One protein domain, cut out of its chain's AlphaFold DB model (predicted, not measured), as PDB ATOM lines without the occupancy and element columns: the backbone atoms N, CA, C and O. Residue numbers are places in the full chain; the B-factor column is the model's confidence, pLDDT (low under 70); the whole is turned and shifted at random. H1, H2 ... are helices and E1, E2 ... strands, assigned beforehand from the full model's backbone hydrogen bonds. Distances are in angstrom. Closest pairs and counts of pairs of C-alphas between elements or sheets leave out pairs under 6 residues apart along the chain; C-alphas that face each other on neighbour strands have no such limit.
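This is residues 30 to 85 of the 85 residues of an uncharacterized protein of Bacteroides sp. 3_1_13 (UniProt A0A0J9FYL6). A small antiparallel sheet of three short strands has one helix, H1, packed slantwise over one face, above E1 and E2. Two loops lie at opposite ends of the longest axis: residues 35 to 45, between E1 and H1, and residues 71 to 76, the turn between E2 and E3. The printed part has 56 residues, with one named helix and three named strands along the chain as E1, H1, E2, E3, and the sheet's order is E1, E2, E3. The class is mixed, helices and strands, with 23 residues in named elements, under half of those printed. The whole is compact, with a radius of gyration of the C-alphas of 10.5 A and spans of 30 by 27 by 15 A.

In the sheet, E1 is residues 31 to 34, 9.9 A from first to last C-alpha, and it begins with C-alpha 31 at (-43.408, -18.587, 43.453). E2 is residues 67 to 70, 9.8 A long. E3 is residues 77 to 80, 10.0 A long, and ends with C-alpha 80 at (-48.022, -29.348, 41.558). H1 is residues 46 to 56, 15.1 A long, beginning with C-alpha 46 at (-47.571, -26.144, 31.458).

E2 is the inner strand of the sheet, and E1 and E3 are its edge strands. E1 and E2 are antiparallel at 159 degrees between directions; N 34 and O 67 are 2.8 A apart and N 32 and O 69 are 3.0 A apart, both within hydrogen-bond range. E2 and E3 form a hairpin, antiparallel at 153 degrees, with N 79 and O 68 at 2.8 A and N 68 and O 79 at 2.9 A, also within hydrogen-bond range. H1 is on the sheet at a height over the sheet of 7.6 A, in two layers, a helix on one face of a sheet. It lies over E1 and E2, and on the local plane it runs slantwise to the strands, at 42 degrees to E1. The closest C-alphas of H1 and E1 are those of Met 50 and Cys 34, 5.1 A apart. Those of H1 and E2 are Met 50 and Gly 68, 6.5 A apart. In H1 every O i to N i+4 pair is within hydrogen-bond range.

The two C-alphas farthest apart are those of Gln 41 and Glu 75, 30.4 A. The printed part has no cut and ends at Ala 85, the chain's last residue. The link from E1 to H1, 11 residues, is long; the links from H1 to E2 and from E2 to E3 are short. The mean pLDDT of the printed part is 77.1, and it is under 70 at residue 30, residues 72 to 75 and residues 81 to 85.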
ATOM      1  N   LEU A  30     -40.847 -15.782  45.481       62.88
ATOM      2  CA  LEU A  30     -40.235 -16.620  44.442       62.88
ATOM      3  C   LEU A  30     -41.155 -17.657  43.784       62.88
ATOM      4  O   LEU A  30     -40.651 -18.499  43.045       62.88
ATOM      5  N   CYS A  31     -42.461 -17.643  44.053       71.50
ATOM      6  CA  CYS A  31     -43.408 -18.587  43.453       71.50
ATOM      7  C   CYS A  31     -44.232 -17.922  42.344       71.50
ATOM      8  O   CYS A  31     -45.052 -17.060  42.651       71.50
ATOM      9  N   CYS A  32     -44.057 -18.351  41.090       75.50
ATOM     10  CA  CYS A  32     -44.928 -17.970  39.970       75.50
ATOM     11  C   CYS A  32     -45.832 -19.145  39.595       75.50
ATOM     12  O   CYS A  32     -45.344 -20.253  39.360       75.50
ATOM     13  N   GLY A  33     -47.138 -18.900  39.548       78.44
ATOM     14  CA  GLY A  33     -48.159 -19.878  39.211       78.44
ATOM     15  C   GLY A  33     -48.410 -19.965  37.707       78.44
ATOM     16  O   GLY A  33     -48.364 -18.981  36.963       78.44
ATOM     17  N   CYS A  34     -48.726 -21.161  37.225       84.06
ATOM     18  CA  CYS A  34     -49.188 -21.372  35.864       84.06
ATOM     19  C   CYS A  34     -50.297 -22.423  35.790       84.06
ATOM     20  O   CYS A  34     -50.451 -23.282  36.662       84.06
ATOM     21  N   SER A  35     -51.073 -22.353  34.710       80.81
ATOM     22  CA  SER A  35     -52.135 -23.308  34.423       80.81
ATOM     23  C   SER A  35     -51.903 -24.052  33.108       80.81
ATOM     24  O   SER A  35     -51.380 -23.487  32.144       80.81
ATOM     25  N   CYS A  36     -52.386 -25.297  33.049       85.88
ATOM     26  CA  CYS A  36     -52.473 -26.119  31.837       85.88
ATOM     27  C   CYS A  36     -53.632 -25.743  30.906       85.88
ATOM     28  O   CYS A  36     -53.839 -26.424  29.907       85.88
ATOM     29  N   TYR A  37     -54.407 -24.694  31.210       86.00
ATOM     30  CA  TYR A  37     -55.655 -24.385  30.503       86.00
ATOM     31  C   TYR A  37     -55.524 -24.401  28.969       86.00
ATOM     32  O   TYR A  37     -56.422 -24.887  28.289       86.00
ATOM     33  N   TRP A  38     -54.407 -23.915  28.418       86.62
ATOM     34  CA  TRP A  38     -54.180 -23.857  26.969       86.62
ATOM     35  C   TRP A  38     -53.323 -25.000  26.401       86.62
ATOM     36  O   TRP A  38     -53.146 -25.078  25.181       86.62
ATOM     37  N   GLU A  39     -52.803 -25.895  27.242       87.62
ATOM     38  CA  GLU A  39     -51.963 -27.009  26.804       87.62
ATOM     39  C   GLU A  39     -52.773 -27.973  25.920       87.62
ATOM     40  O   GLU A  39     -53.891 -28.367  26.249       87.62
ATOM     41  N   GLY A  40     -52.247 -28.299  24.737       89.00
ATOM     42  CA  GLY A  40     -52.961 -29.105  23.736       89.00
ATOM     43  C   GLY A  40     -54.114 -28.383  23.020       89.00
ATOM     44  O   GLY A  40     -54.697 -28.945  22.096       89.00
ATOM     45  N   GLN A  41     -54.413 -27.132  23.386       91.31
ATOM     46  CA  GLN A  41     -55.457 -26.292  22.779       91.31
ATOM     47  C   GLN A  41     -54.873 -25.126  21.960       91.31
ATOM     48  O   GLN A  41     -55.557 -24.146  21.676       91.31
ATOM     49  N   GLY A  42     -53.599 -25.233  21.574       90.50
ATOM     50  CA  GLY A  42     -52.869 -24.200  20.835       90.50
ATOM     51  C   GLY A  42     -52.019 -23.271  21.704       90.50
ATOM     52  O   GLY A  42     -51.348 -22.401  21.156       90.50
ATOM     53  N   GLY A  43     -52.012 -23.455  23.028       86.12
ATOM     54  CA  GLY A  43     -51.034 -22.834  23.922       86.12
ATOM     55  C   GLY A  43     -49.817 -23.717  24.188       86.12
ATOM     56  O   GLY A  43     -49.746 -24.872  23.763       86.12
ATOM     57  N   SER A  44     -48.856 -23.141  24.908       87.56
ATOM     58  CA  SER A  44     -47.631 -23.813  25.344       87.56
ATOM     59  C   SER A  44     -47.902 -24.899  26.391       87.56
ATOM     60  O   SER A  44     -48.969 -24.930  27.010       87.56
ATOM     61  N   SER A  45     -46.919 -25.778  26.610       88.62
ATOM     62  CA  SER A  45     -46.975 -26.747  27.710       88.62
ATOM     63  C   SER A  45     -47.014 -26.038  29.065       88.62
ATOM     64  O   SER A  45     -46.519 -24.915  29.199       88.62
ATOM     65  N   SER A  46     -47.543 -26.701  30.097       83.44
ATOM     66  CA  SER A  46     -47.571 -26.144  31.458       83.44
ATOM     67  C   SER A  46     -46.177 -25.752  31.953       83.44
ATOM     68  O   SER A  46     -46.011 -24.707  32.578       83.44
ATOM     69  N   LYS A  47     -45.155 -26.546  31.613       82.31
ATOM     70  CA  LYS A  47     -43.761 -26.283  31.992       82.31
ATOM     71  C   LYS A  47     -43.184 -25.052  31.289       82.31
ATOM     72  O   LYS A  47     -42.537 -24.241  31.945       82.31
ATOM     73  N   ASP A  48     -43.426 -24.901  29.989       86.31
ATOM     74  CA  ASP A  48     -42.935 -23.741  29.230       86.31
ATOM     75  C   ASP A  48     -43.665 -22.462  29.655       86.31
ATOM     76  O   ASP A  48     -43.043 -21.418  29.838       86.31
ATOM     77  N   ASN A  49     -44.982 -22.558  29.869       85.69
ATOM     78  CA  ASN A  49     -45.805 -21.462  30.374       85.69
ATOM     79  C   ASN A  49     -45.323 -21.006  31.761       85.69
ATOM     80  O   ASN A  49     -45.137 -19.821  32.002       85.69
ATOM     81  N   MET A  50     -45.035 -21.953  32.656       83.25
ATOM     82  CA  MET A  50     -44.464 -21.665  33.970       83.25
ATOM     83  C   MET A  50     -43.112 -20.954  33.891       83.25
ATOM     84  O   MET A  50     -42.888 -19.996  34.624       83.25
ATOM     85  N   GLY A  51     -42.208 -21.426  33.025       80.62
ATOM     86  CA  GLY A  51     -40.899 -20.803  32.837       80.62
ATOM     87  C   GLY A  51     -41.036 -19.355  32.369       80.62
ATOM     88  O   GLY A  51     -40.458 -18.459  32.977       80.62
ATOM     89  N   ALA A  52     -41.884 -19.114  31.367       84.50
ATOM     90  CA  ALA A  52     -42.178 -17.767  30.879       84.50
ATOM     91  C   ALA A  52     -42.794 -16.869  31.968       84.50
ATOM     92  O   ALA A  52     -42.427 -15.699  32.096       84.50
ATOM     93  N   ASN A  53     -43.693 -17.434  32.774       80.88
ATOM     94  CA  ASN A  53     -44.313 -16.772  33.914       80.88
ATOM     95  C   ASN A  53     -43.283 -16.376  34.975       80.88
ATOM     96  O   ASN A  53     -43.291 -15.233  35.423       80.88
ATOM     97  N   HIS A  54     -42.357 -17.274  35.314       78.44
ATOM     98  CA  HIS A  54     -41.265 -16.999  36.242       78.44
ATOM     99  C   HIS A  54     -40.312 -15.916  35.720       78.44
ATOM    100  O   HIS A  54     -40.019 -14.961  36.434       78.44
ATOM    101  N   GLU A  55     -39.882 -16.016  34.460       81.19
ATOM    102  CA  GLU A  55     -38.996 -15.026  33.832       81.19
ATOM    103  C   GLU A  55     -39.632 -13.632  33.759       81.19
ATOM    104  O   GLU A  55     -38.946 -12.617  33.898       81.19
ATOM    105  N   SER A  56     -40.949 -13.584  33.554       81.81
ATOM    106  CA  SER A  56     -41.702 -12.336  33.396       81.81
ATOM    107  C   SER A  56     -42.344 -11.838  34.692       81.81
ATOM    108  O   SER A  56     -42.949 -10.769  34.673       81.81
ATOM    109  N   TRP A  57     -42.224 -12.578  35.801       77.44
ATOM    110  CA  TRP A  57     -42.927 -12.314  37.064       77.44
ATOM    111  C   TRP A  57     -44.446 -12.167  36.886       77.44
ATOM    112  O   TRP A  57     -45.068 -11.221  37.372       77.44
ATOM    113  N   THR A  58     -45.046 -13.094  36.140       79.25
ATOM    114  CA  THR A  58     -46.479 -13.104  35.807       79.25
ATOM    115  C   THR A  58     -47.110 -14.453  36.118       79.25
ATOM    116  O   THR A  58     -46.407 -15.442  36.295       79.25
ATOM    117  N   ASP A  59     -48.442 -14.494  36.142       78.38
ATOM    118  CA  ASP A  59     -49.225 -15.712  36.346       78.38
ATOM    119  C   ASP A  59     -50.175 -15.965  35.169       78.38
ATOM    120  O   ASP A  59     -50.476 -15.074  34.368       78.38
ATOM    121  N   SER A  60     -50.686 -17.195  35.057       80.69
ATOM    122  CA  SER A  60     -51.690 -17.502  34.037       80.69
ATOM    123  C   SER A  60     -53.027 -16.842  34.390       80.69
ATOM    124  O   SER A  60     -53.587 -17.055  35.461       80.69
ATOM    125  N   ALA A  61     -53.573 -16.064  33.453       82.25
ATOM    126  CA  ALA A  61     -54.866 -15.395  33.627       82.25
ATOM    127  C   ALA A  61     -56.076 -16.344  33.522       82.25
ATOM    128  O   ALA A  61     -57.188 -15.975  33.893       82.25
ATOM    129  N   GLN A  62     -55.881 -17.540  32.964       81.88
ATOM    130  CA  GLN A  62     -56.915 -18.552  32.748       81.88
ATOM    131  C   GLN A  62     -56.529 -19.840  33.476       81.88
ATOM    132  O   GLN A  62     -55.368 -20.246  33.430       81.88
ATOM    133  N   GLY A  63     -57.515 -20.503  34.084       77.06
ATOM    134  CA  GLY A  63     -57.336 -21.752  34.828       77.06
ATOM    135  C   GLY A  63     -57.084 -21.557  36.328       77.06
ATOM    136  O   GLY A  63     -57.345 -20.487  36.869       77.06
ATOM    137  N   CYS A  64     -56.645 -22.618  37.015       75.69
ATOM    138  CA  CYS A  64     -56.551 -22.648  38.483       75.69
ATOM    139  C   CYS A  64     -55.123 -22.508  39.031       75.69
ATOM    140  O   CYS A  64     -54.931 -22.719  40.221       75.69
ATOM    141  N   ASN A  65     -54.141 -22.160  38.190       75.00
ATOM    142  CA  ASN A  65     -52.726 -22.042  38.571       75.00
ATOM    143  C   ASN A  65     -52.205 -23.262  39.351       75.00
ATOM    144  O   ASN A  65     -51.600 -23.136  40.411       75.00
ATOM    145  N   GLN A  66     -52.496 -24.454  38.825       77.31
ATOM    146  CA  GLN A  66     -52.223 -25.741  39.469       77.31
ATOM    147  C   GLN A  66     -50.734 -26.032  39.639       77.31
ATOM    148  O   GLN A  66     -50.351 -26.819  40.500       77.31
ATOM    149  N   TYR A  67     -49.902 -25.409  38.813       81.12
ATOM    150  CA  TYR A  67     -48.468 -25.609  38.831       81.12
ATOM    151  C   TYR A  67     -47.766 -24.327  39.238       81.12
ATOM    152  O   TYR A  67     -48.272 -23.230  39.006       81.12
ATOM    153  N   GLY A  68     -46.576 -24.449  39.807       80.56
ATOM    154  CA  GLY A  68     -45.752 -23.291  40.096       80.56
ATOM    155  C   GLY A  68     -44.274 -23.599  40.102       80.56
ATOM    156  O   GLY A  68     -43.847 -24.718  40.385       80.56
ATOM    157  N   TRP A  69     -43.492 -22.572  39.801       78.06
ATOM    158  CA  TRP A  69     -42.057 -22.577  40.025       78.06
ATOM    159  C   TRP A  69     -41.771 -21.754  41.260       78.06
ATOM    160  O   TRP A  69     -42.067 -20.561  41.260       78.06
ATOM    161  N   CYS A  70     -41.204 -22.383  42.284       76.31
ATOM    162  CA  CYS A  70     -40.843 -21.720  43.528       76.31
ATOM    163  C   CYS A  70     -39.334 -21.799  43.761       76.31
ATOM    164  O   CYS A  70     -38.807 -22.892  43.974       76.31
ATOM    165  N   GLY A  71     -38.657 -20.650  43.747       71.25
ATOM    166  CA  GLY A  71     -37.252 -20.483  44.150       71.25
ATOM    167  C   GLY A  71     -36.483 -19.439  43.327       71.25
ATOM    168  O   GLY A  71     -36.998 -18.906  42.347       71.25
ATOM    169  N   GLU A  72     -35.250 -19.127  43.746       66.81
ATOM    170  CA  GLU A  72     -34.367 -18.156  43.073       66.81
ATOM    171  C   GLU A  72     -33.515 -18.822  41.996       66.81
ATOM    172  O   GLU A  72     -32.785 -19.783  42.252       66.81
ATOM    173  N   GLY A  73     -33.558 -18.266  40.783       64.81
ATOM    174  CA  GLY A  73     -32.697 -18.691  39.684       64.81
ATOM    175  C   GLY A  73     -32.811 -20.191  39.390       64.81
ATOM    176  O   GLY A  73     -33.902 -20.724  39.208       64.81
ATOM    177  N   TYR A  74     -31.671 -20.885  39.332       63.47
ATOM    178  CA  TYR A  74     -31.611 -22.316  39.001       63.47
ATOM    179  C   TYR A  74     -31.956 -23.253  40.168       63.47
ATOM    180  O   TYR A  74     -32.030 -24.462  39.951       63.47
ATOM    181  N   GLU A  75     -32.150 -22.737  41.386       69.25
ATOM    182  CA  GLU A  75     -32.484 -23.563  42.557       69.25
ATOM    183  C   GLU A  75     -33.995 -23.735  42.763       69.25
ATOM    184  O   GLU A  75     -34.422 -24.426  43.689       69.25
ATOM    185  N   GLY A  76     -34.818 -23.134  41.900       70.56
ATOM    186  CA  GLY A  76     -36.261 -23.301  41.969       70.56
ATOM    187  C   GLY A  76     -36.726 -24.719  41.652       70.56
ATOM    188  O   GLY A  76     -36.086 -25.483  40.922       70.56
ATOM    189  N   GLN A  77     -37.861 -25.086  42.240       75.06
ATOM    190  CA  GLN A  77     -38.480 -26.392  42.050       75.06
ATOM    191  C   GLN A  77     -39.877 -26.244  41.453       75.06
ATOM    192  O   GLN A  77     -40.578 -25.259  41.687       75.06
ATOM    193  N   PHE A  78     -40.267 -27.258  40.680       77.44
ATOM    194  CA  PHE A  78     -41.620 -27.410  40.163       77.44
ATOM    195  C   PHE A  78     -42.536 -27.960  41.254       77.44
ATOM    196  O   PHE A  78     -42.244 -29.005  41.840       77.44
ATOM    197  N   TYR A  79     -43.662 -27.292  41.463       75.00
ATOM    198  CA  TYR A  79     -44.711 -27.702  42.379       75.00
ATOM    199  C   TYR A  79     -45.996 -27.951  41.601       75.00
ATOM    200  O   TYR A  79     -46.411 -27.127  40.794       75.00
ATOM    201  N   ASP A  80     -46.620 -29.092  41.873       76.69
ATOM    202  CA  ASP A  80     -48.022 -29.348  41.558       76.69
ATOM    203  C   ASP A  80     -48.808 -29.148  42.858       76.69
ATOM    204  O   ASP A  80     -48.687 -29.936  43.806       76.69
ATOM    205  N   PHE A  81     -49.545 -28.044  42.926       68.31
ATOM    206  CA  PHE A  81     -50.302 -27.646  44.107       68.31
ATOM    207  C   PHE A  81     -51.580 -28.477  44.292       68.31
ATOM    208  O   PHE A  81     -52.105 -28.524  45.402       68.31
ATOM    209  N   GLU A  82     -52.068 -29.167  43.255       64.06
ATOM    210  CA  GLU A  82     -53.215 -30.076  43.371       64.06
ATOM    211  C   GLU A  82     -52.799 -31.454  43.911       64.06
ATOM    212  O   GLU A  82     -53.574 -32.096  44.619       64.06
ATOM    213  N   ALA A  83     -51.564 -31.894  43.649       53.88
ATOM    214  CA  ALA A  83     -51.041 -33.179  44.126       53.88
ATOM    215  C   ALA A  83     -50.700 -33.224  45.634       53.88
ATOM    216  O   ALA A  83     -50.432 -34.304  46.164       53.88
ATOM    217  N   HIS A  84     -50.694 -32.077  46.322       41.16
ATOM    218  CA  HIS A  84     -50.322 -31.951  47.741       41.16
ATOM    219  C   HIS A  84     -51.505 -31.625  48.679       41.16
ATOM    220  O   HIS A  84     -51.274 -31.294  49.844       41.16
ATOM    221  N   ALA A  85     -52.747 -31.725  48.191       38.47
ATOM    222  CA  ALA A  85     -53.976 -31.494  48.959       38.47
ATOM    223  C   ALA A  85     -54.578 -32.779  49.561       38.47
ATOM    224  O   ALA A  85     -54.535 -33.840  48.897       38.47
TER     225      ALA A  85